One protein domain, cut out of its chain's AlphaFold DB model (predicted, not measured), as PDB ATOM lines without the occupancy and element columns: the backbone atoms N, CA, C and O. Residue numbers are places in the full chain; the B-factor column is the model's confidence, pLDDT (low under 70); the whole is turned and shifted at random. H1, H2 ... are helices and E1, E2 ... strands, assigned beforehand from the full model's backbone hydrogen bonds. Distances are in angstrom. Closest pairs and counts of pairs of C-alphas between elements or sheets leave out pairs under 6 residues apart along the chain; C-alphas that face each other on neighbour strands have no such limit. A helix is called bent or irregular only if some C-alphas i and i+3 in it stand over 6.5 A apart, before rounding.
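This is residues 196 to 373 of the 374 residues of an uncharacterized protein of Candidatus Daviesbacteria bacterium RIFCSPLOWO2_01_FULL_40_24 (UniProt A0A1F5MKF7). A small, strongly turned sheet of four strands, E2 to E5, has helices H1 and H4 over one face and the sheet-side part of the long helix H3, residues 298 to 309, over the other. H2 lies far from the sheet, folded back beside the beginning of H3, which runs from there to the sheet; the longest helix, H5, makes a corner with H4 near the beginnings of both, crosses H1 with its residues 351 to 359 and runs off another way, and residues 366 to 373, of which 366 to 372 belong to H5, stick out. The printed part has 178 residues with five named helices and five named strands, in the order E1 H1 E2 E3 E4 H2 H3 E5 H4 H5. The sheet is mixed, in the order E2, E3, E4, E5, with E4 and E5 parallel, and the class is mixed, helices and strands. The whole is compact, with a radius of gyration of the C-alphas of 17.9 A and spans of 49 by 48 by 36 A.

The sheet holds E2, residues 229 to 231, E3, residues 239 to 243, 11.6 A long, E4, residues 246 to 250, 13.1 A long, and E5, residues 320 to 323. H1 is residues 205 to 217, 18.3 A long, H3 is residues 286 to 310, 36.0 A, and H4 is residues 326 to 337, 15.2 A. H4 is irregular, but only just: C-alphas 332 and 335 are 6.9 A apart. H2 is residues 268 to 280, 18.6 A, and H5 is residues 344 to 372, 42.3 A. E1, residues 200 to 202, pairs with no named strand, and begins at C-alpha 200 at (80.901, 97.920, 110.259). C-alpha 286 is at (77.568, 134.180, 96.409), and H5 ends at C-alpha 372 at (99.853, 91.270, 99.174).

E2, E3 and E4 form a meander, each strand the antiparallel neighbour of the one before, and E2 and E3, like E3 and E4, are a hairpin. N 230 and O 240 are 2.8 A apart between E2 and E3, and N 241 and O 248 are 2.9 A apart between E3 and E4, both within hydrogen-bond range. E4, H2, H3 and E5 make a strand-helix-strand unit, two parallel neighbour strands with helices between, whose crossover is right-handed; N 321 and O 247 are within hydrogen-bond range at 2.8 A. There are three layers, helices on both faces of the sheet: H1 and H4 on one face, H3 on the opposite face. H1 has a height over the sheet of 9.7 A and H4 of 9.6 A. H3, at 8.9 A, is over E4 and E5; its closest C-alphas to E5 are those of Tyr 302 and Val 322, 6.1 A apart. H5 is not on the sheet; it touches H1 with residues 351 to 359 alone, at a steep tilt of 53 degrees, opposite ways, closest at the C-alphas of Ala 209 and Arg 355, 5.2 A. H5 touches H4 too, closest at the C-alphas of Ala 326 and Ala 348, 5.2 A. H2 and H3 are close but not clearly touching, closest at the C-alphas of Leu 278 and Val 286, 6.6 A. Every O i to N i+4 pair is within hydrogen-bond range in H1, H2, H3 and H5; in H4, 6 of 8 are.

The two C-alphas farthest apart, those of Leu 282 and Ser 373, are 54.1 A apart. The printed part has no cut. The links from H1 to E2 and from E4 to H2 are long, the second being residues 251 to 267. The mean pLDDT of the printed part of this model is 93.5, and residues 260, 262 and 373 are under 70.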
ATOM      1  N   LEU A 196      85.217  99.851 105.716       90.94
ATOM      2  CA  LEU A 196      85.240  99.036 106.929       90.94
ATOM      3  C   LEU A 196      85.859  99.838 108.084       90.94
ATOM      4  O   LEU A 196      87.069 100.080 108.071       90.94
ATOM      5  N   TYR A 197      85.050 100.209 109.074       93.69
ATOM      6  CA  TYR A 197      85.468 100.923 110.282       93.69
ATOM      7  C   TYR A 197      84.707 100.387 111.500       93.69
ATOM      8  O   TYR A 197      83.501 100.182 111.414       93.69
ATOM      9  N   GLN A 198      85.401 100.122 112.616       91.81
ATOM     10  CA  GLN A 198      84.796  99.559 113.841       91.81
ATOM     11  C   GLN A 198      83.837  98.383 113.552       91.81
ATOM     12  O   GLN A 198      82.673  98.397 113.941       91.81
ATOM     13  N   GLU A 199      84.322  97.396 112.789       90.44
ATOM     14  CA  GLU A 199      83.589  96.165 112.423       90.44
ATOM     15  C   GLU A 199      82.329  96.362 111.551       90.44
ATOM     16  O   GLU A 199      81.659  95.391 111.207       90.44
ATOM     17  N   ASN A 200      82.040  97.589 111.111       91.94
ATOM     18  CA  ASN A 200      80.901  97.920 110.259       91.94
ATOM     19  C   ASN A 200      81.351  98.433 108.882       91.94
ATOM     20  O   ASN A 200      82.420  99.028 108.738       91.94
ATOM     21  N   TYR A 201      80.521  98.207 107.861       92.50
ATOM     22  CA  TYR A 201      80.745  98.701 106.499       92.50
ATOM     23  C   TYR A 201      79.878  99.921 106.219       92.50
ATOM     24  O   TYR A 201      78.656  99.813 106.294       92.50
ATOM     25  N   TYR A 202      80.513 101.020 105.815       94.62
ATOM     26  CA  TYR A 202      79.853 102.286 105.508       94.62
ATOM     27  C   TYR A 202      79.921 102.654 104.029       94.62
ATOM     28  O   TYR A 202      80.867 102.275 103.331       94.62
ATOM     29  N   ASP A 203      78.950 103.434 103.553       91.94
ATOM     30  CA  ASP A 203      78.908 103.891 102.158       91.94
ATOM     31  C   ASP A 203      79.737 105.168 101.957       91.94
ATOM     32  O   ASP A 203      80.148 105.483 100.839       91.94
ATOM     33  N   SER A 204      80.053 105.876 103.047       93.81
ATOM     34  CA  SER A 204      80.895 107.067 103.027       93.81
ATOM     35  C   SER A 204      81.683 107.267 104.327       93.81
ATOM     36  O   SER A 204      81.330 106.763 105.394       93.81
ATOM     37  N   TYR A 205      82.766 108.054 104.255       95.56
ATOM     38  CA  TYR A 205      83.544 108.430 105.447       95.56
ATOM     39  C   TYR A 205      82.721 109.303 106.402       95.56
ATOM     40  O   TYR A 205      83.017 109.371 107.591       95.56
ATOM     41  N   TYR A 206      81.711 109.990 105.862       96.38
ATOM     42  CA  TYR A 206      80.786 110.816 106.620       96.38
ATOM     43  C   TYR A 206      79.840 109.965 107.464       96.38
ATOM     44  O   TYR A 206      79.668 110.258 108.642       96.38
ATOM     45  N   GLU A 207      79.290 108.886 106.904       96.44
ATOM     46  CA  GLU A 207      78.472 107.932 107.660       96.44
ATOM     47  C   GLU A 207      79.279 107.270 108.771       96.44
ATOM     48  O   GLU A 207      78.823 107.243 109.908       96.44
ATOM     49  N   ALA A 208      80.499 106.810 108.475       97.25
ATOM     50  CA  ALA A 208      81.362 106.198 109.481       97.25
ATOM     51  C   ALA A 208      81.658 107.169 110.642       97.25
ATOM     52  O   ALA A 208      81.526 106.806 111.806       97.25
ATOM     53  N   ALA A 209      81.990 108.430 110.338       97.94
ATOM     54  CA  ALA A 209      82.209 109.449 111.365       97.94
ATOM     55  C   ALA A 209      80.927 109.783 112.153       97.94
ATOM     56  O   ALA A 209      80.983 109.960 113.368       97.94
ATOM     57  N   THR A 210      79.777 109.844 111.472       98.06
ATOM     58  CA  THR A 210      78.460 110.073 112.090       98.06
ATOM     59  C   THR A 210      78.141 108.968 113.091       98.06
ATOM     60  O   THR A 210      77.866 109.256 114.252       98.06
ATOM     61  N   ALA A 211      78.264 107.713 112.659       97.94
ATOM     62  CA  ALA A 211      78.023 106.519 113.452       97.94
ATOM     63  C   ALA A 211      78.844 106.522 114.750       97.94
ATOM     64  O   ALA A 211      78.285 106.462 115.845       97.94
ATOM     65  N   SER A 212      80.160 106.707 114.638       97.81
ATOM     66  CA  SER A 212      81.067 106.690 115.787       97.81
ATOM     67  C   SER A 212      80.833 107.842 116.764       97.81
ATOM     68  O   SER A 212      80.961 107.665 117.975       97.81
ATOM     69  N   LEU A 213      80.480 109.033 116.271       97.94
ATOM     70  CA  LEU A 213      80.160 110.158 117.152       97.94
ATOM     71  C   LEU A 213      78.797 109.998 117.822       97.94
ATOM     72  O   LEU A 213      78.644 110.411 118.971       97.94
ATOM     73  N   MET A 214      77.829 109.366 117.158       97.88
ATOM     74  CA  MET A 214      76.560 109.006 117.786       97.88
ATOM     75  C   MET A 214      76.764 107.969 118.895       97.88
ATOM     76  O   MET A 214      76.253 108.183 119.987       97.88
ATOM     77  N   GLU A 215      77.560 106.914 118.681       97.56
ATOM     78  CA  GLU A 215      77.881 105.936 119.741       97.56
ATOM     79  C   GLU A 215      78.611 106.585 120.921       97.56
ATOM     80  O   GLU A 215      78.374 106.243 122.080       97.56
ATOM     81  N   LYS A 216      79.484 107.557 120.636       97.56
ATOM     82  CA  LYS A 216      80.220 108.291 121.668       97.56
ATOM     83  C   LYS A 216      79.314 109.183 122.515       97.56
ATOM     84  O   LYS A 216      79.497 109.247 123.730       97.56
ATOM     85  N   TYR A 217      78.405 109.927 121.884       98.06
ATOM     86  CA  TYR A 217      77.681 111.008 122.557       98.06
ATOM     87  C   TYR A 217      76.246 110.672 122.945       98.06
ATOM     88  O   TYR A 217      75.753 111.277 123.896       98.06
ATOM     89  N   ILE A 218      75.583 109.736 122.266       97.88
ATOM     90  CA  ILE A 218      74.178 109.387 122.503       97.88
ATOM     91  C   ILE A 218      74.120 108.098 123.334       97.88
ATOM     92  O   ILE A 218      74.421 107.020 122.815       97.88
ATOM     93  N   PRO A 219      73.724 108.165 124.620       97.75
ATOM     94  CA  PRO A 219      73.703 106.990 125.482       97.75
ATOM     95  C   PRO A 219      72.846 105.860 124.915       97.75
ATOM     96  O   PRO A 219      71.682 106.053 124.570       97.75
ATOM     97  N   GLY A 220      73.421 104.659 124.864       96.94
ATOM     98  CA  GLY A 220      72.729 103.452 124.412       96.94
ATOM     99  C   GLY A 220      72.587 103.319 122.895       96.94
ATOM    100  O   GLY A 220      72.091 102.288 122.442       96.94
ATOM    101  N   PHE A 221      73.035 104.300 122.103       97.88
ATOM    102  CA  PHE A 221      73.147 104.114 120.661       97.88
ATOM    103  C   PHE A 221      74.311 103.166 120.355       97.88
ATOM    104  O   PHE A 221      75.429 103.371 120.821       97.88
ATOM    105  N   VAL A 222      74.029 102.121 119.579       97.75
ATOM    106  CA  VAL A 222      75.010 101.150 119.085       97.75
ATOM    107  C   VAL A 222      74.719 100.921 117.615       97.75
ATOM    108  O   VAL A 222      73.560 100.703 117.247       97.75
ATOM    109  N   VAL A 223      75.747 100.951 116.777       97.62
ATOM    110  CA  VAL A 223      75.611 100.753 115.334       97.62
ATOM    111  C   VAL A 223      75.327  99.282 115.051       97.62
ATOM    112  O   VAL A 223      76.126  98.397 115.351       97.62
ATOM    113  N   ARG A 224      74.161  99.015 114.462       95.75
ATOM    114  CA  ARG A 224      73.693  97.679 114.096       95.75
ATOM    115  C   ARG A 224      73.017  97.738 112.741       95.75
ATOM    116  O   ARG A 224      71.960  98.353 112.579       95.75
ATOM    117  N   ARG A 225      73.635  97.099 111.751       93.38
ATOM    118  CA  ARG A 225      73.130  97.087 110.378       93.38
ATOM    119  C   ARG A 225      71.737  96.449 110.309       93.38
ATOM    120  O   ARG A 225      71.540  95.348 110.805       93.38
ATOM    121  N   GLY A 226      70.798  97.131 109.665       93.12
ATOM    122  CA  GLY A 226      69.393  96.739 109.562       93.12
ATOM    123  C   GLY A 226      68.518  97.177 110.742       93.12
ATOM    124  O   GLY A 226      67.306  97.251 110.569       93.12
ATOM    125  N   GLU A 227      69.103  97.522 111.895       94.75
ATOM    126  CA  GLU A 227      68.367  97.954 113.095       94.75
ATOM    127  C   GLU A 227      68.503  99.465 113.331       94.75
ATOM    128  O   GLU A 227      67.520 100.197 113.296       94.75
ATOM    129  N   THR A 228      69.731  99.937 113.552       96.50
ATOM    130  CA  THR A 228      70.047 101.345 113.851       96.50
ATOM    131  C   THR A 228      70.864 102.011 112.747       96.50
ATOM    132  O   THR A 228      71.026 103.229 112.779       96.50
ATOM    133  N   TYR A 229      71.356 101.234 111.771       96.94
ATOM    134  CA  TYR A 229      72.123 101.699 110.614       96.94
ATOM    135  C   TYR A 229      71.698 100.990 109.313       96.94
ATOM    136  O   TYR A 229      71.520  99.774 109.316       96.94
ATOM    137  N   GLN A 230      71.577 101.708 108.190       94.56
ATOM    138  CA  GLN A 230      71.190 101.175 106.867       94.56
ATOM    139  C   GLN A 230      69.898 100.346 106.918       94.56
ATOM    140  O   GLN A 230      69.856  99.160 106.572       94.56
ATOM    141  N   ILE A 231      68.835 100.983 107.391       94.56
ATOM    142  CA  ILE A 231      67.567 100.345 107.737       94.56
ATOM    143  C   ILE A 231      66.786 100.054 106.463       94.56
ATOM    144  O   ILE A 231      66.631 100.919 105.602       94.56
ATOM    145  N   THR A 232      66.314  98.814 106.344       91.50
ATOM    146  CA  THR A 232      65.661  98.292 105.130       91.50
ATOM    147  C   THR A 232      64.297  97.665 105.388       91.50
ATOM    148  O   THR A 232      63.677  97.215 104.432       91.50
ATOM    149  N   ASN A 233      63.820  97.632 106.638       86.44
ATOM    150  CA  ASN A 233      62.608  96.932 107.086       86.44
ATOM    151  C   ASN A 233      61.362  97.337 106.277       86.44
ATOM    152  O   ASN A 233      60.635  98.244 106.659       86.44
ATOM    153  N   GLY A 234      61.134  96.702 105.126       81.69
ATOM    154  CA  GLY A 234      60.050  97.045 104.202       81.69
ATOM    155  C   GLY A 234      60.219  98.362 103.431       81.69
ATOM    156  O   GLY A 234      59.329  98.702 102.661       81.69
ATOM    157  N   ILE A 235      61.333  99.088 103.590       85.31
ATOM    158  CA  ILE A 235      61.586 100.332 102.848       85.31
ATOM    159  C   ILE A 235      62.418 100.010 101.606       85.31
ATOM    160  O   ILE A 235      63.501  99.428 101.698       85.31
ATOM    161  N   HIS A 236      61.948 100.426 100.429       83.31
ATOM    162  CA  HIS A 236      62.663 100.200  99.167       83.31
ATOM    163  C   HIS A 236      64.006 100.958  99.094       83.31
ATOM    164  O   HIS A 236      64.927 100.542  98.387       83.31
ATOM    165  N   LYS A 237      64.125 102.072  99.826       87.94
ATOM    166  CA  LYS A 237      65.343 102.874  99.988       87.94
ATOM    167  C   LYS A 237      65.872 102.764 101.408       87.94
ATOM    168  O   LYS A 237      65.138 102.957 102.367       87.94
ATOM    169  N   LYS A 238      67.173 102.514 101.527       92.69
ATOM    170  CA  LYS A 238      67.850 102.456 102.824       92.69
ATOM    171  C   LYS A 238      67.866 103.834 103.467       92.69
ATOM    172  O   LYS A 238      68.160 104.800 102.760       92.69
ATOM    173  N   ILE A 239      67.577 103.886 104.761       95.00
ATOM    174  CA  ILE A 239      67.765 105.074 105.599       95.00
ATOM    175  C   ILE A 239      69.018 104.885 106.445       95.00
ATOM    176  O   ILE A 239      69.237 103.787 106.969       95.00
ATOM    177  N   ASP A 240      69.833 105.932 106.573       96.50
ATOM    178  CA  ASP A 240      71.158 105.805 107.178       96.50
ATOM    179  C   ASP A 240      71.091 105.395 108.644       96.50
ATOM    180  O   ASP A 240      71.717 104.402 108.987       96.50
ATOM    181  N   PHE A 241      70.328 106.088 109.499       97.88
ATOM    182  CA  PHE A 241      70.305 105.808 110.940       97.88
ATOM    183  C   PHE A 241      68.909 105.898 111.570       97.88
ATOM    184  O   PHE A 241      68.039 106.635 111.101       97.88
ATOM    185  N   PHE A 242      68.720 105.191 112.689       97.62
ATOM    186  CA  PHE A 242      67.558 105.327 113.575       97.62
ATOM    187  C   PHE A 242      67.998 105.355 115.031       97.62
ATOM    188  O   PHE A 242      68.671 104.447 115.518       97.62
ATOM    189  N   VAL A 243      67.623 106.426 115.723       97.06
ATOM    190  CA  VAL A 243      68.075 106.740 117.076       97.06
ATOM    191  C   VAL A 243      66.922 107.328 117.873       97.06
ATOM    192  O   VAL A 243      66.247 108.244 117.417       97.06
ATOM    193  N   ALA A 244      66.665 106.782 119.064       96.00
ATOM    194  CA  ALA A 244      65.637 107.288 119.980       96.00
ATOM    195  C   ALA A 244      64.248 107.521 119.332       96.00
ATOM    196  O   ALA A 244      63.531 108.450 119.696       96.00
ATOM    197  N   GLY A 245      63.855 106.676 118.369       96.62
ATOM    198  CA  GLY A 245      62.573 106.800 117.665       96.62
ATOM    199  C   GLY A 245      62.568 107.769 116.477       96.62
ATOM    200  O   GLY A 245      61.500 108.007 115.916       96.62
ATOM    201  N   VAL A 246      63.727 108.302 116.090       97.75
ATOM    202  CA  VAL A 246      63.899 109.290 115.020       97.75
ATOM    203  C   VAL A 246      64.832 108.752 113.940       97.75
ATOM    204  O   VAL A 246      65.871 108.163 114.240       97.75
ATOM    205  N   PHE A 247      64.474 108.967 112.676       97.88
ATOM    206  CA  PHE A 247      65.329 108.665 111.533       97.88
ATOM    207  C   PHE A 247      66.297 109.809 111.236       97.88
ATOM    208  O   PHE A 247      65.939 110.983 111.331       97.88
ATOM    209  N   LEU A 248      67.503 109.463 110.803       97.88
ATOM    210  CA  LEU A 248      68.505 110.406 110.326       97.88
ATOM    211  C   LEU A 248      69.072 109.933 108.992       97.88
ATOM    212  O   LEU A 248      69.469 108.782 108.841       97.88
ATOM    213  N   GLU A 249      69.172 110.872 108.065       97.31
ATOM    214  CA  GLU A 249      69.932 110.766 106.825       97.31
ATOM    215  C   GLU A 249      71.091 111.760 106.871       97.31
ATOM    216  O   GLU A 249      70.868 112.952 107.104       97.31
ATOM    217  N   PHE A 250      72.318 111.295 106.637       96.56
ATOM    218  CA  PHE A 250      73.475 112.177 106.527       96.56
ATOM    219  C   PHE A 250      73.882 112.297 105.058       96.56
ATOM    220  O   PHE A 250      74.600 111.460 104.516       96.56
ATOM    221  N   GLN A 251      73.456 113.381 104.415       94.81
ATOM    222  CA  GLN A 251      73.660 113.595 102.986       94.81
ATOM    223  C   GLN A 251      74.341 114.945 102.729       94.81
ATOM    224  O   GLN A 251      73.664 115.974 102.647       94.81
ATOM    225  N   PRO A 252      75.672 114.970 102.524       94.38
ATOM    226  CA  PRO A 252      76.359 116.166 102.060       94.38
ATOM    227  C   PRO A 252      75.764 116.668 100.741       94.38
ATOM    228  O   PRO A 252      75.677 115.924  99.758       94.38
ATOM    229  N   ILE A 253      75.384 117.944 100.706       95.12
ATOM    230  CA  ILE A 253      74.855 118.594  99.504       95.12
ATOM    231  C   ILE A 253      76.018 119.200  98.720       95.12
ATOM    232  O   ILE A 253      76.530 120.274  99.037       95.12
ATOM    233  N   LEU A 254      76.453 118.486  97.684       93.62
ATOM    234  CA  LEU A 254      77.518 118.941  96.797       93.62
ATOM    235  C   LEU A 254      76.930 119.783  95.662       93.62
ATOM    236  O   LEU A 254      76.213 119.269  94.803       93.62
ATOM    237  N   LEU A 255      77.287 121.068  95.627       94.31
ATOM    238  CA  LEU A 255      76.901 122.006  94.564       94.31
ATOM    239  C   LEU A 255      77.805 121.903  93.319       94.31
ATOM    240  O   LEU A 255      78.097 122.906  92.667       94.31
ATOM    241  N   SER A 256      78.316 120.710  93.024       90.94
ATOM    242  CA  SER A 256      79.285 120.472  91.953       90.94
ATOM    243  C   SER A 256      79.054 119.120  91.297       90.94
ATOM    244  O   SER A 256      78.828 118.129  91.992       90.94
ATOM    245  N   LYS A 257      79.209 119.072  89.972       86.12
ATOM    246  CA  LYS A 257      79.256 117.832  89.193       86.12
ATOM    247  C   LYS A 257      80.541 117.063  89.525       86.12
ATOM    248  O   LYS A 257      81.627 117.641  89.530       86.12
ATOM    249  N   THR A 258      80.420 115.771  89.794       76.88
ATOM    250  CA  THR A 258      81.549 114.833  89.870       76.88
ATOM    251  C   THR A 258      81.462 113.847  88.706       76.88
ATOM    252  O   THR A 258      80.468 113.805  87.978       76.88
ATOM    253  N   GLU A 259      82.519 113.074  88.455       70.00
ATOM    254  CA  GLU A 259      82.496 112.091  87.370       70.00
ATOM    255  C   GLU A 259      81.353 111.084  87.593       70.00
ATOM    256  O   GLU A 259      81.306 110.384  88.602       70.00
ATOM    257  N   GLY A 260      80.392 111.063  86.668       68.12
ATOM    258  CA  GLY A 260      79.214 110.197  86.756       68.12
ATOM    259  C   GLY A 260      78.118 110.649  87.731       68.12
ATOM    260  O   GLY A 260      77.172 109.892  87.928       68.12
ATOM    261  N   SER A 261      78.194 111.851  88.320       74.69
ATOM    262  CA  SER A 261      77.139 112.385  89.196       74.69
ATOM    263  C   SER A 261      76.950 113.896  89.041       74.69
ATOM    264  O   SER A 261      77.904 114.662  88.941       74.69
ATOM    265  N   LEU A 262      75.696 114.348  89.068       69.44
ATOM    266  CA  LEU A 262      75.322 115.768  89.057       69.44
ATOM    267  C   LEU A 262      75.393 116.407  90.460       69.44
ATOM    268  O   LEU A 262      74.815 117.464  90.696       69.44
ATOM    269  N   GLY A 263      76.096 115.777  91.408       84.50
ATOM    270  CA  GLY A 263      76.097 116.205  92.803       84.50
ATOM    271  C   GLY A 263      74.709 116.010  93.412       84.50
ATOM    272  O   GLY A 263      74.150 114.918  93.341       84.50
ATOM    273  N   ALA A 264      74.157 117.068  94.006       90.38
ATOM    274  CA  ALA A 264      72.800 117.059  94.554       90.38
ATOM    275  C   ALA A 264      71.704 117.476  93.547       90.38
ATOM    276  O   ALA A 264      70.522 117.416  93.886       90.38
ATOM    277  N   PHE A 265      72.072 117.882  92.328       94.38
ATOM    278  CA  PHE A 265      71.123 118.277  91.284       94.38
ATOM    279  C   PHE A 265      70.556 117.052  90.557       94.38
ATOM    280  O   PHE A 265      71.244 116.048  90.379       94.38
ATOM    281  N   GLU A 266      69.298 117.123  90.123       90.56
ATOM    282  CA  GLU A 266      68.642 115.986  89.454       90.56
ATOM    283  C   GLU A 266      68.912 115.942  87.955       90.56
ATOM    284  O   GLU A 266      68.910 114.871  87.349       90.56
ATOM    285  N   THR A 267      69.111 117.118  87.362       93.88
ATOM    286  CA  THR A 267      69.231 117.304  85.916       93.88
ATOM    287  C   THR A 267      70.392 118.235  85.593       93.88
ATOM    288  O   THR A 267      70.816 119.049  86.419       93.88
ATOM    289  N   GLU A 268      70.949 118.088  84.392       92.12
ATOM    290  CA  GLU A 268      72.047 118.936  83.927       92.12
ATOM    291  C   GLU A 268      71.568 120.377  83.721       92.12
ATOM    292  O   GLU A 268      72.286 121.324  84.033       92.12
ATOM    293  N   GLU A 269      70.319 120.545  83.294       95.06
ATOM    294  CA  GLU A 269      69.639 121.828  83.159       95.06
ATOM    295  C   GLU A 269      69.567 122.578  84.494       95.06
ATOM    296  O   GLU A 269      69.873 123.768  84.545       95.06
ATOM    297  N   GLU A 270      69.220 121.888  85.586       95.31
ATOM    298  CA  GLU A 270      69.170 122.483  86.925       95.31
ATOM    299  C   GLU A 270      70.555 122.955  87.390       95.31
ATOM    300  O   GLU A 270      70.701 124.073  87.891       95.31
ATOM    301  N   PHE A 271      71.589 122.134  87.181       95.62
ATOM    302  CA  PHE A 271      72.967 122.501  87.511       95.62
ATOM    303  C   PHE A 271      73.454 123.703  86.689       95.62
ATOM    304  O   PHE A 271      74.076 124.622  87.229       95.62
ATOM    305  N   ASN A 272      73.139 123.731  85.394       94.00
ATOM    306  CA  ASN A 272      73.493 124.837  84.507       94.00
ATOM    307  C   ASN A 272      72.775 126.131  84.905       94.00
ATOM    308  O   ASN A 272      73.407 127.185  84.935       94.00
ATOM    309  N   ALA A 273      71.495 126.056  85.280       96.44
ATOM    310  CA  ALA A 273      70.751 127.201  85.800       96.44
ATOM    311  C   ALA A 273      71.377 127.739  87.097       96.44
ATOM    312  O   ALA A 273      71.570 128.948  87.234       96.44
ATOM    313  N   TYR A 274      71.770 126.850  88.017       96.81
ATOM    314  CA  TYR A 274      72.494 127.236  89.228       96.81
ATOM    315  C   TYR A 274      73.807 127.971  88.908       96.81
ATOM    316  O   TYR A 274      74.065 129.015  89.508       96.81
ATOM    317  N   ASN A 275      74.610 127.469  87.962       96.25
ATOM    318  CA  ASN A 275      75.877 128.097  87.575       96.25
ATOM    319  C   ASN A 275      75.683 129.441  86.864       96.25
ATOM    320  O   ASN A 275      76.441 130.372  87.127       96.25
ATOM    321  N   ALA A 276      74.675 129.555  85.995       97.19
ATOM    322  CA  ALA A 276      74.353 130.802  85.308       97.19
ATOM    323  C   ALA A 276      73.967 131.904  86.306       97.19
ATOM    324  O   ALA A 276      74.506 133.009  86.250       97.19
ATOM    325  N   GLU A 277      73.106 131.580  87.276       97.81
ATOM    326  CA  GLU A 277      72.752 132.504  88.356       97.81
ATOM    327  C   GLU A 277      73.987 132.848  89.195       97.81
ATOM    328  O   GLU A 277      74.272 134.022  89.418       97.81
ATOM    329  N   LEU A 278      74.784 131.845  89.587       96.69
ATOM    330  CA  LEU A 278      75.997 132.040  90.382       96.69
ATOM    331  C   LEU A 278      76.991 132.999  89.708       96.69
ATOM    332  O   LEU A 278      77.596 133.821  90.395       96.69
ATOM    333  N   ALA A 279      77.146 132.902  88.386       96.88
ATOM    334  CA  ALA A 279      78.021 133.765  87.593       96.88
ATOM    335  C   ALA A 279      77.515 135.215  87.490       96.88
ATOM    336  O   ALA A 279      78.308 136.126  87.253       96.88
ATOM    337  N   SER A 280      76.212 135.439  87.675       97.81
ATOM    338  CA  SER A 280      75.598 136.772  87.631       97.81
ATOM    339  C   SER A 280      75.692 137.543  88.958       97.81
ATOM    340  O   SER A 280      75.495 138.760  88.987       97.81
ATOM    341  N   LEU A 281      75.997 136.850  90.058       95.75
ATOM    342  CA  LEU A 281      76.001 137.414  91.406       95.75
ATOM    343  C   LEU A 281      77.279 138.193  91.727       95.75
ATOM    344  O   LEU A 281      78.389 137.829  91.337       95.75
ATOM    345  N   LEU A 282      77.138 139.228  92.559       97.06
ATOM    346  CA  LEU A 282      78.283 139.923  93.145       97.06
ATOM    347  C   LEU A 282      78.988 139.025  94.182       97.06
ATOM    348  O   LEU A 282      78.321 138.245  94.869       97.06
ATOM    349  N   PRO A 283      80.309 139.186  94.417       95.25
ATOM    350  CA  PRO A 283      81.055 138.353  95.369       95.25
ATOM    351  C   PRO A 283      80.447 138.273  96.780       95.25
ATOM    352  O   PRO A 283      80.508 137.224  97.420       95.25
ATOM    353  N   GLY A 284      79.816 139.352  97.258       93.88
ATOM    354  CA  GLY A 284      79.139 139.382  98.560       93.88
ATOM    355  C   GLY A 284      77.852 138.549  98.635       93.88
ATOM    356  O   GLY A 284      77.463 138.143  99.726       93.88
ATOM    357  N   GLN A 285      77.215 138.254  97.498       97.00
ATOM    358  CA  GLN A 285      75.935 137.533  97.414       97.00
ATOM    359  C   GLN A 285      76.118 136.019  97.244       97.00
ATOM    360  O   GLN A 285      75.240 135.236  97.604       97.00
ATOM    361  N   VAL A 286      77.276 135.586  96.733       95.25
ATOM    362  CA  VAL A 286      77.568 134.180  96.409       95.25
ATOM    363  C   VAL A 286      77.351 133.244  97.601       95.25
ATOM    364  O   VAL A 286      76.784 132.164  97.448       95.25
ATOM    365  N   LYS A 287      77.798 133.642  98.799       95.81
ATOM    366  CA  LYS A 287      77.684 132.806 100.003       95.81
ATOM    367  C   LYS A 287      76.224 132.567 100.392       95.81
ATOM    368  O   LYS A 287      75.849 131.429 100.662       95.81
ATOM    369  N   GLU A 288      75.426 133.628 100.420       96.56
ATOM    370  CA  GLU A 288      74.004 133.563 100.769       96.56
ATOM    371  C   GLU A 288      73.223 132.754  99.731       96.56
ATOM    372  O   GLU A 288      72.444 131.872 100.090       96.56
ATOM    373  N   TYR A 289      73.506 132.974  98.445       97.44
ATOM    374  CA  TYR A 289      72.889 132.210  97.369       97.44
ATOM    375  C   TYR A 289      73.199 130.711  97.468       97.44
ATOM    376  O   TYR A 289      72.282 129.892  97.426       97.44
ATOM    377  N   LYS A 290      74.465 130.330  97.686       96.06
ATOM    378  CA  LYS A 290      74.836 128.919  97.885       96.06
ATOM    379  C   LYS A 290      74.123 128.296  99.081       96.06
ATOM    380  O   LYS A 290      73.639 127.176  98.964       96.06
ATOM    381  N   ALA A 291      74.028 129.012 100.204       94.75
ATOM    382  CA  ALA A 291      73.304 128.533 101.379       94.75
ATOM    383  C   ALA A 291      71.813 128.304 101.073       94.75
ATOM    384  O   ALA A 291      71.266 127.261 101.424       94.75
ATOM    385  N   LYS A 292      71.179 129.229 100.340       97.56
ATOM    386  CA  LYS A 292      69.790 129.089  99.886       97.56
ATOM    387  C   LYS A 292      69.597 127.866  98.984       97.56
ATOM    388  O   LYS A 292      68.637 127.124  99.173       97.56
ATOM    389  N   VAL A 293      70.492 127.647  98.021       96.69
ATOM    390  CA  VAL A 293      70.424 126.489  97.113       96.69
ATOM    391  C   VAL A 293      70.635 125.181  97.879       96.69
ATOM    392  O   VAL A 293      69.896 124.225  97.656       96.69
ATOM    393  N   ILE A 294      71.583 125.141  98.822       96.00
ATOM    394  CA  ILE A 294      71.796 123.975  99.695       96.00
ATOM    395  C   ILE A 294      70.520 123.638 100.461       96.00
ATOM    396  O   ILE A 294      70.104 122.484 100.443       96.00
ATOM    397  N   GLU A 295      69.869 124.629 101.073       96.62
ATOM    398  CA  GLU A 295      68.631 124.407 101.821       96.62
ATOM    399  C   GLU A 295      67.505 123.889 100.912       96.62
ATOM    400  O   GLU A 295      66.813 122.937 101.258       96.62
ATOM    401  N   GLN A 296      67.359 124.436  99.701       96.94
ATOM    402  CA  GLN A 296      66.374 123.941  98.733       96.94
ATOM    403  C   GLN A 296      66.616 122.474  98.346       96.94
ATOM    404  O   GLN A 296      65.675 121.675  98.309       96.94
ATOM    405  N   LEU A 297      67.870 122.103  98.073       96.00
ATOM    406  CA  LEU A 297      68.243 120.730  97.725       96.00
ATOM    407  C   LEU A 297      68.086 119.780  98.922       96.00
ATOM    408  O   LEU A 297      67.584 118.668  98.754       96.00
ATOM    409  N   LYS A 298      68.426 120.234 100.134       96.06
ATOM    410  CA  LYS A 298      68.198 119.521 101.400       96.06
ATOM    411  C   LYS A 298      66.713 119.229 101.612       96.06
ATOM    412  O   LYS A 298      66.359 118.081 101.869       96.06
ATOM    413  N   GLN A 299      65.838 120.220 101.431       97.31
ATOM    414  CA  GLN A 299      64.386 120.043 101.553       97.31
ATOM    415  C   GLN A 299      63.831 119.068 100.513       97.31
ATOM    416  O   GLN A 299      63.007 118.211 100.832       97.31
ATOM    417  N   ARG A 300      64.317 119.132  99.271       96.19
ATOM    418  CA  ARG A 300      63.920 118.168  98.239       96.19
ATOM    419  C   ARG A 300      64.362 116.747  98.589       96.19
ATOM    420  O   ARG A 300      63.591 115.800  98.433       96.19
ATOM    421  N   TYR A 301      65.592 116.589  99.078       95.88
ATOM    422  CA  TYR A 301      66.103 115.301  99.537       95.88
ATOM    423  C   TYR A 301      65.275 114.761 100.710       95.88
ATOM    424  O   TYR A 301      64.838 113.611 100.668       95.88
ATOM    425  N   TYR A 302      64.971 115.611 101.693       97.12
ATOM    426  CA  TYR A 302      64.075 115.295 102.803       97.12
ATOM    427  C   TYR A 302      62.727 114.766 102.310       97.12
ATOM    428  O   TYR A 302      62.325 113.677 102.710       97.12
ATOM    429  N   GLN A 303      62.065 115.470 101.388       97.44
ATOM    430  CA  GLN A 303      60.774 115.042 100.841       97.44
ATOM    431  C   GLN A 303      60.864 113.657 100.194       97.44
ATOM    432  O   GLN A 303      60.037 112.794 100.472       97.44
ATOM    433  N   LYS A 304      61.905 113.395  99.394       94.94
ATOM    434  CA  LYS A 304      62.115 112.072  98.781       94.94
ATOM    435  C   LYS A 304      62.277 110.959  99.813       94.94
ATOM    436  O   LYS A 304      61.772 109.858  99.602       94.94
ATOM    437  N   ARG A 305      63.012 111.223 100.895       95.44
ATOM    438  CA  ARG A 305      63.227 110.260 101.984       95.44
ATOM    439  C   ARG A 305      61.978 110.073 102.830       95.44
ATOM    440  O   ARG A 305      61.684 108.953 103.229       95.44
ATOM    441  N   ARG A 306      61.205 111.139 103.023       97.12
ATOM    442  CA  ARG A 306      59.920 111.081 103.706       97.12
ATOM    443  C   ARG A 306      58.905 110.234 102.950       97.12
ATOM    444  O   ARG A 306      58.371 109.317 103.553       97.12
ATOM    445  N   VAL A 307      58.759 110.423 101.634       95.81
ATOM    446  CA  VAL A 307      57.903 109.550 100.806       95.81
ATOM    447  C   VAL A 307      58.297 108.078 100.952       95.81
ATOM    448  O   VAL A 307      57.426 107.236 101.123       95.81
ATOM    449  N   ALA A 308      59.597 107.763 100.943       93.69
ATOM    450  CA  ALA A 308      60.050 106.381 101.110       93.69
ATOM    451  C   ALA A 308      59.693 105.798 102.488       93.69
ATOM    452  O   ALA A 308      59.330 104.631 102.574       93.69
ATOM    453  N   LEU A 309      59.780 106.595 103.557       95.19
ATOM    454  CA  LEU A 309      59.392 106.161 104.902       95.19
ATOM    455  C   LEU A 309      57.876 106.002 105.040       95.19
ATOM    456  O   LEU A 309      57.428 105.037 105.652       95.19
ATOM    457  N   ASP A 310      57.098 106.886 104.417       95.81
ATOM    458  CA  ASP A 310      55.637 106.860 104.494       95.81
ATOM    459  C   ASP A 310      55.015 105.666 103.741       95.81
ATOM    460  O   ASP A 310      53.865 105.305 103.995       95.81
ATOM    461  N   GLU A 311      55.767 104.997 102.857       94.25
ATOM    462  CA  GLU A 311      55.360 103.721 102.249       94.25
ATOM    463  C   GLU A 311      55.279 102.570 103.266       94.25
ATOM    464  O   GLU A 311      54.563 101.595 103.024       94.25
ATOM    465  N   ASN A 312      55.978 102.672 104.404       94.69
ATOM    466  CA  ASN A 312      55.863 101.718 105.500       94.69
ATOM    467  C   ASN A 312      54.989 102.306 106.630       94.69
ATOM    468  O   ASN A 312      55.418 103.247 107.302       94.69
ATOM    469  N   PRO A 313      53.805 101.722 106.918       96.06
ATOM    470  CA  PRO A 313      52.924 102.181 107.994       96.06
ATOM    471  C   PRO A 313      53.579 102.272 109.381       96.06
ATOM    472  O   PRO A 313      53.163 103.091 110.192       96.06
ATOM    473  N   GLU A 314      54.610 101.472 109.669       95.62
ATOM    474  CA  GLU A 314      55.340 101.521 110.946       95.62
ATOM    475  C   GLU A 314      56.132 102.833 111.130       95.62
ATOM    476  O   GLU A 314      56.422 103.249 112.257       95.62
ATOM    477  N   PHE A 315      56.481 103.503 110.024       95.88
ATOM    478  CA  PHE A 315      57.394 104.646 110.009       95.88
ATOM    479  C   PHE A 315      56.743 105.989 109.657       95.88
ATOM    480  O   PHE A 315      57.408 107.024 109.768       95.88
ATOM    481  N   GLN A 316      55.458 105.996 109.294       95.50
ATOM    482  CA  GLN A 316      54.711 107.203 108.912       95.50
ATOM    483  C   GLN A 316      54.765 108.296 109.990       95.50
ATOM    484  O   GLN A 316      55.063 109.449 109.690       95.50
ATOM    485  N   ASP A 317      54.594 107.922 111.259       96.88
ATOM    486  CA  ASP A 317      54.581 108.873 112.381       96.88
ATOM    487  C   ASP A 317      55.976 109.157 112.965       96.88
ATOM    488  O   ASP A 317      56.114 109.851 113.978       96.88
ATOM    489  N   LYS A 318      57.036 108.583 112.383       97.50
ATOM    490  CA  LYS A 318      58.406 108.758 112.876       97.50
ATOM    491  C   LYS A 318      59.040 109.998 112.264       97.50
ATOM    492  O   LYS A 318      59.069 110.168 111.044       97.50
ATOM    493  N   GLU A 319      59.617 110.822 113.130       97.88
ATOM    494  CA  GLU A 319      60.382 112.006 112.749       97.88
ATOM    495  C   GLU A 319      61.584 111.620 111.869       97.88
ATOM    496  O   GLU A 319      62.186 110.557 112.040       97.88
ATOM    497  N   LEU A 320      61.925 112.487 110.914       97.88
ATOM    498  CA  LEU A 320      63.091 112.353 110.043       97.88
ATOM    499  C   LEU A 320      63.903 113.639 110.101       97.88
ATOM    500  O   LEU A 320      63.356 114.727 109.935       97.88
ATOM    501  N   PHE A 321      65.214 113.497 110.236       97.75
ATOM    502  CA  PHE A 321      66.172 114.568 110.030       97.75
ATOM    503  C   PHE A 321      67.055 114.277 108.826       97.75
ATOM    504  O   PHE A 321      67.461 113.141 108.587       97.75
ATOM    505  N   VAL A 322      67.380 115.331 108.083       97.56
ATOM    506  CA  VAL A 322      68.439 115.305 107.075       97.56
ATOM    507  C   VAL A 322      69.533 116.232 107.569       97.56
ATOM    508  O   VAL A 322      69.314 117.437 107.678       97.56
ATOM    509  N   ALA A 323      70.699 115.673 107.866       97.50
ATOM    510  CA  ALA A 323      71.895 116.434 108.174       97.50
ATOM    511  C   ALA A 323      72.773 116.535 106.927       97.50
ATOM    512  O   ALA A 323      73.010 115.539 106.246       97.50
ATOM    513  N   THR A 324      73.248 117.739 106.618       96.69
ATOM    514  CA  THR A 324      74.111 117.972 105.447       96.69
ATOM    515  C   THR A 324      75.561 118.251 105.825       96.69
ATOM    516  O   THR A 324      76.462 118.106 104.996       96.69
ATOM    517  N   ASP A 325      75.799 118.598 107.089       96.62
ATOM    518  CA  ASP A 325      77.117 118.792 107.670       96.62
ATOM    519  C   ASP A 325      77.134 118.439 109.171       96.62
ATOM    520  O   ASP A 325      76.140 117.998 109.756       96.62
ATOM    521  N   ALA A 326      78.295 118.607 109.807       97.69
ATOM    522  CA  ALA A 326      78.469 118.305 111.225       97.69
ATOM    523  C   ALA A 326      77.677 119.241 112.159       97.69
ATOM    524  O   ALA A 326      77.347 118.838 113.272       97.69
ATOM    525  N   ASN A 327      77.375 120.475 111.744       97.44
ATOM    526  CA  ASN A 327      76.578 121.397 112.555       97.44
ATOM    527  C   ASN A 327      75.103 120.991 112.531       97.44
ATOM    528  O   ASN A 327      74.487 120.944 113.590       97.44
ATOM    529  N   ASP A 328      74.577 120.631 111.357       96.94
ATOM    530  CA  ASP A 328      73.230 120.072 111.219       96.94
ATOM    531  C   ASP A 328      73.068 118.812 112.079       96.94
ATOM    532  O   ASP A 328      72.066 118.656 112.779       96.94
ATOM    533  N   LEU A 329      74.060 117.914 112.037       97.31
ATOM    534  CA  LEU A 329      74.077 116.699 112.852       97.31
ATOM    535  C   LEU A 329      74.074 117.025 114.350       97.31
ATOM    536  O   LEU A 329      73.355 116.387 115.125       97.31
ATOM    537  N   TYR A 330      74.867 118.023 114.751       98.19
ATOM    538  CA  TYR A 330      74.909 118.486 116.131       98.19
ATOM    539  C   TYR A 330      73.534 118.986 116.588       98.19
ATOM    540  O   TYR A 330      73.023 118.501 117.593       98.19
ATOM    541  N   ASP A 331      72.927 119.893 115.820       96.50
ATOM    542  CA  ASP A 331      71.648 120.533 116.152       96.50
ATOM    543  C   ASP A 331      70.481 119.547 116.162       96.50
ATOM    544  O   ASP A 331      69.610 119.599 117.028       96.50
ATOM    545  N   SER A 332      70.457 118.624 115.199       92.06
ATOM    546  CA  SER A 332      69.310 117.733 115.006       92.06
ATOM    547  C   SER A 332      69.289 116.579 116.009       92.06
ATOM    548  O   SER A 332      68.217 116.131 116.419       92.06
ATOM    549  N   LEU A 333      70.465 116.065 116.390       92.69
ATOM    550  CA  LEU A 333      70.568 114.841 117.186       92.69
ATOM    551  C   LEU A 333      71.417 114.983 118.436       92.69
ATOM    552  O   LEU A 333      70.965 114.604 119.513       92.69
ATOM    553  N   VAL A 334      72.653 115.463 118.308       91.75
ATOM    554  CA  VAL A 334      73.617 115.386 119.414       91.75
ATOM    555  C   VAL A 334      73.197 116.302 120.553       91.75
ATOM    556  O   VAL A 334      73.182 115.866 121.695       91.75
ATOM    557  N   GLU A 335      72.769 117.527 120.258       94.56
ATOM    558  CA  GLU A 335      72.236 118.444 121.267       94.56
ATOM    559  C   GLU A 335      70.972 117.891 121.944       94.56
ATOM    560  O   GLU A 335      70.782 118.068 123.147       94.56
ATOM    561  N   ARG A 336      70.127 117.178 121.189       96.75
ATOM    562  CA  ARG A 336      68.832 116.673 121.668       96.75
ATOM    563  C   ARG A 336      68.937 115.388 122.493       96.75
ATOM    564  O   ARG A 336      68.218 115.241 123.476       96.75
ATOM    565  N   PHE A 337      69.777 114.447 122.072       97.69
ATOM    566  CA  PHE A 337      69.845 113.092 122.637       97.69
ATOM    567  C   PHE A 337      71.178 112.779 123.316       97.69
ATOM    568  O   PHE A 337      71.318 111.733 123.951       97.69
ATOM    569  N   GLY A 338      72.173 113.650 123.159       96.94
ATOM    570  CA  GLY A 338      73.507 113.421 123.678       96.94
ATOM    571  C   GLY A 338      73.653 113.736 125.164       96.94
ATOM    572  O   GLY A 338      72.870 114.465 125.770       96.94
ATOM    573  N   THR A 339      74.723 113.213 125.758       96.38
ATOM    574  CA  THR A 339      75.169 113.569 127.112       96.38
ATOM    575  C   THR A 339      76.637 113.965 127.088       96.38
ATOM    576  O   THR A 339      77.414 113.429 126.301       96.38
ATOM    577  N   ASN A 340      77.025 114.923 127.939       95.56
ATOM    578  CA  ASN A 340      78.384 115.487 127.957       95.56
ATOM    579  C   ASN A 340      78.847 115.966 126.568       95.56
ATOM    580  O   ASN A 340      80.000 115.776 126.173       95.56
ATOM    581  N   VAL A 341      77.919 116.558 125.812       96.06
ATOM    582  CA  VAL A 341      78.178 117.010 124.448       96.06
ATOM    583  C   VAL A 341      79.157 118.185 124.460       96.06
ATOM    584  O   VAL A 341      79.028 119.095 125.286       96.06
ATOM    585  N   PRO A 342      80.180 118.181 123.589       97.31
ATOM    586  CA  PRO A 342      81.116 119.289 123.496       97.31
ATOM    587  C   PRO A 342      80.415 120.492 122.856       97.31
ATOM    588  O   PRO A 342      79.320 120.379 122.318       97.31
ATOM    589  N   THR A 343      81.061 121.658 122.842       97.56
ATOM    590  CA  THR A 343      80.524 122.789 122.062       97.56
ATOM    591  C   THR A 343      80.376 122.407 120.584       97.56
ATOM    592  O   THR A 343      81.215 121.674 120.060       97.56
ATOM    593  N   LYS A 344      79.383 122.968 119.877       97.88
ATOM    594  CA  LYS A 344      79.173 122.736 118.430       97.88
ATOM    595  C   LYS A 344      80.467 122.840 117.608       97.88
ATOM    596  O   LYS A 344      80.761 121.980 116.786       97.88
ATOM    597  N   LYS A 345      81.291 123.862 117.872       97.44
ATOM    598  CA  LYS A 345      82.584 124.053 117.191       97.44
ATOM    599  C   LYS A 345      83.558 122.898 117.453       97.44
ATOM    600  O   LYS A 345      84.251 122.467 116.535       97.44
ATOM    601  N   ALA A 346      83.634 122.425 118.696       97.38
ATOM    602  CA  ALA A 346      84.481 121.293 119.058       97.38
ATOM    603  C   ALA A 346      83.961 119.984 118.442       97.38
ATOM    604  O   ALA A 346      84.763 119.231 117.896       97.38
ATOM    605  N   PHE A 347      82.641 119.769 118.432       98.00
ATOM    606  CA  PHE A 347      82.017 118.636 117.747       98.00
ATOM    607  C   PHE A 347      82.354 118.611 116.252       98.00
ATOM    608  O   PHE A 347      82.846 117.606 115.748       98.00
ATOM    609  N   ALA A 348      82.155 119.729 115.544       97.62
ATOM    610  CA  ALA A 348      82.455 119.826 114.117       97.62
ATOM    611  C   ALA A 348      83.944 119.567 113.817       97.62
ATOM    612  O   ALA A 348      84.278 118.871 112.858       97.62
ATOM    613  N   GLY A 349      84.846 120.069 114.670       96.69
ATOM    614  CA  GLY A 349      86.278 119.792 114.560       96.69
ATOM    615  C   GLY A 349      86.625 118.314 114.763       96.69
ATOM    616  O   GLY A 349      87.453 117.775 114.026       96.69
ATOM    617  N   GLU A 350      85.981 117.652 115.727       97.88
ATOM    618  CA  GLU A 350      86.150 116.217 115.964       97.88
ATOM    619  C   GLU A 350      85.604 115.381 114.801       97.88
ATOM    620  O   GLU A 350      86.307 114.494 114.315       97.88
ATOM    621  N   PHE A 351      84.414 115.711 114.296       97.69
ATOM    622  CA  PHE A 351      83.814 115.081 113.117       97.69
ATOM    623  C   PHE A 351      84.768 115.109 111.921       97.69
ATOM    624  O   PHE A 351      85.054 114.075 111.312       97.69
ATOM    625  N   ASP A 352      85.332 116.277 111.617       96.25
ATOM    626  CA  ASP A 352      86.280 116.431 110.518       96.25
ATOM    627  C   ASP A 352      87.589 115.671 110.738       96.25
ATOM    628  O   ASP A 352      88.159 115.125 109.786       96.25
ATOM    629  N   HIS A 353      88.098 115.652 111.972       96.56
ATOM    630  CA  HIS A 353      89.295 114.890 112.317       96.56
ATOM    631  C   HIS A 353      89.063 113.392 112.117       96.56
ATOM    632  O   HIS A 353      89.839 112.746 111.410       96.56
ATOM    633  N   LEU A 354      87.966 112.870 112.663       96.94
ATOM    634  CA  LEU A 354      87.607 111.464 112.590       96.94
ATOM    635  C   LEU A 354      87.381 111.017 111.144       96.94
ATOM    636  O   LEU A 354      88.001 110.060 110.690       96.94
ATOM    637  N   ARG A 355      86.594 111.770 110.367       96.81
ATOM    638  CA  ARG A 355      86.365 111.500 108.938       96.81
ATOM    639  C   ARG A 355      87.677 111.382 108.152       96.81
ATOM    640  O   ARG A 355      87.821 110.497 107.308       96.81
ATOM    641  N   ARG A 356      88.641 112.278 108.404       94.19
ATOM    642  CA  ARG A 356      89.965 112.227 107.757       94.19
ATOM    643  C   ARG A 356      90.771 111.013 108.208       94.19
ATOM    644  O   ARG A 356      91.363 110.358 107.354       94.19
ATOM    645  N   ALA A 357      90.776 110.708 109.505       93.94
ATOM    646  CA  ALA A 357      91.477 109.548 110.050       93.94
ATOM    647  C   ALA A 357      90.963 108.238 109.430       93.94
ATOM    648  O   ALA A 357      91.762 107.471 108.895       93.94
ATOM    649  N   ILE A 358      89.638 108.053 109.374       95.44
ATOM    650  CA  ILE A 358      88.994 106.893 108.735       95.44
ATOM    651  C   ILE A 358      89.388 106.801 107.255       95.44
ATOM    652  O   ILE A 358      89.693 105.723 106.746       95.44
ATOM    653  N   SER A 359      89.418 107.934 106.544       93.56
ATOM    654  CA  SER A 359      89.825 107.955 105.136       93.56
ATOM    655  C   SER A 359      91.273 107.512 104.924       93.56
ATOM    656  O   SER A 359      91.539 106.755 103.990       93.56
ATOM    657  N   ILE A 360      92.195 107.951 105.783       90.75
ATOM    658  CA  ILE A 360      93.605 107.550 105.725       90.75
ATOM    659  C   ILE A 360      93.745 106.057 106.032       90.75
ATOM    660  O   ILE A 360      94.375 105.337 105.262       90.75
ATOM    661  N   GLU A 361      93.118 105.582 107.110       91.31
ATOM    662  CA  GLU A 361      93.149 104.174 107.515       91.31
ATOM    663  C   GLU A 361      92.642 103.252 106.396       91.31
ATOM    664  O   GLU A 361      93.302 102.276 106.033       91.31
ATOM    665  N   ASN A 362      91.504 103.600 105.792       88.19
ATOM    666  CA  ASN A 362      90.904 102.811 104.725       88.19
ATOM    667  C   ASN A 362      91.794 102.754 103.470       88.19
ATOM    668  O   ASN A 362      91.984 101.675 102.911       88.19
ATOM    669  N   ARG A 363      92.409 103.875 103.062       86.25
ATOM    670  CA  ARG A 363      93.345 103.897 101.921       86.25
ATOM    671  C   ARG A 363      94.567 103.017 102.167       86.25
ATOM    672  O   ARG A 363      94.958 102.270 101.273       86.25
ATOM    673  N   THR A 364      95.132 103.068 103.372       86.38
ATOM    674  CA  THR A 364      96.265 102.218 103.762       86.38
ATOM    675  C   THR A 364      95.884 100.737 103.727       86.38
ATOM    676  O   THR A 364      96.643  99.920 103.211       86.38
ATOM    677  N   ARG A 365      94.682 100.379 104.205       84.38
ATOM    678  CA  ARG A 365      94.171  99.003 104.120       84.38
ATOM    679  C   ARG A 365      94.038  98.540 102.667       84.38
ATOM    680  O   ARG A 365      94.540  97.468 102.339       84.38
ATOM    681  N   THR A 366      93.406  99.334 101.802       80.00
ATOM    682  CA  THR A 366      93.234  98.984 100.381       80.00
ATOM    683  C   THR A 366      94.578  98.830  99.671       80.00
ATOM    684  O   THR A 366      94.762  97.877  98.915       80.00
ATOM    685  N   TYR A 367      95.545  99.708  99.963       79.56
ATOM    686  CA  TYR A 367      96.904  99.597  99.434       79.56
ATOM    687  C   TYR A 367      97.556  98.265  99.831       79.56
ATOM    688  O   TYR A 367      98.016  97.528  98.961       79.56
ATOM    689  N   ASN A 368      97.500  97.890 101.112       77.38
ATOM    690  CA  ASN A 368      98.097  96.642 101.595       77.38
ATOM    691  C   ASN A 368      97.446  95.386 100.992       77.38
ATOM    692  O   ASN A 368      98.140  94.414 100.706       77.38
ATOM    693  N   ILE A 369      96.128  95.389 100.767       77.81
ATOM    694  CA  ILE A 369      95.436  94.260 100.115       77.81
ATOM    695  C   ILE A 369      95.910  94.116  98.661       77.81
ATOM    696  O   ILE A 369      96.137  93.002  98.186       77.81
ATOM    697  N   SER A 370      96.107  95.241  97.966       72.12
ATOM    698  CA  SER A 370      96.547  95.237  96.568       72.12
ATOM    699  C   SER A 370      97.991  94.762  96.381       72.12
ATOM    700  O   SER A 370      98.291  94.154  95.359       72.12
ATOM    701  N   THR A 371      98.871  94.988  97.361       73.69
ATOM    702  CA  THR A 371     100.295  94.611  97.281       73.69
ATOM    703  C   THR A 371     100.594  93.206  97.803       73.69
ATOM    704  O   THR A 371     101.654  92.662  97.509       73.69
ATOM    705  N   THR A 372      99.679  92.607  98.570       70.00
ATOM    706  CA  THR A 372      99.853  91.270  99.174       70.00
ATOM    707  C   THR A 372      99.092  90.155  98.456       70.00
ATOM    708  O   THR A 372      99.222  88.996  98.845       70.00
ATOM    709  N   SER A 373      98.333  90.476  97.403       54.50
ATOM    710  CA  SER A 373      97.657  89.482  96.560       54.50
ATOM    711  C   SER A 373      98.617  88.973  95.465       54.50
ATOM    712  O   SER A 373      98.968  89.768  94.594       54.50
TER     713      SER A 373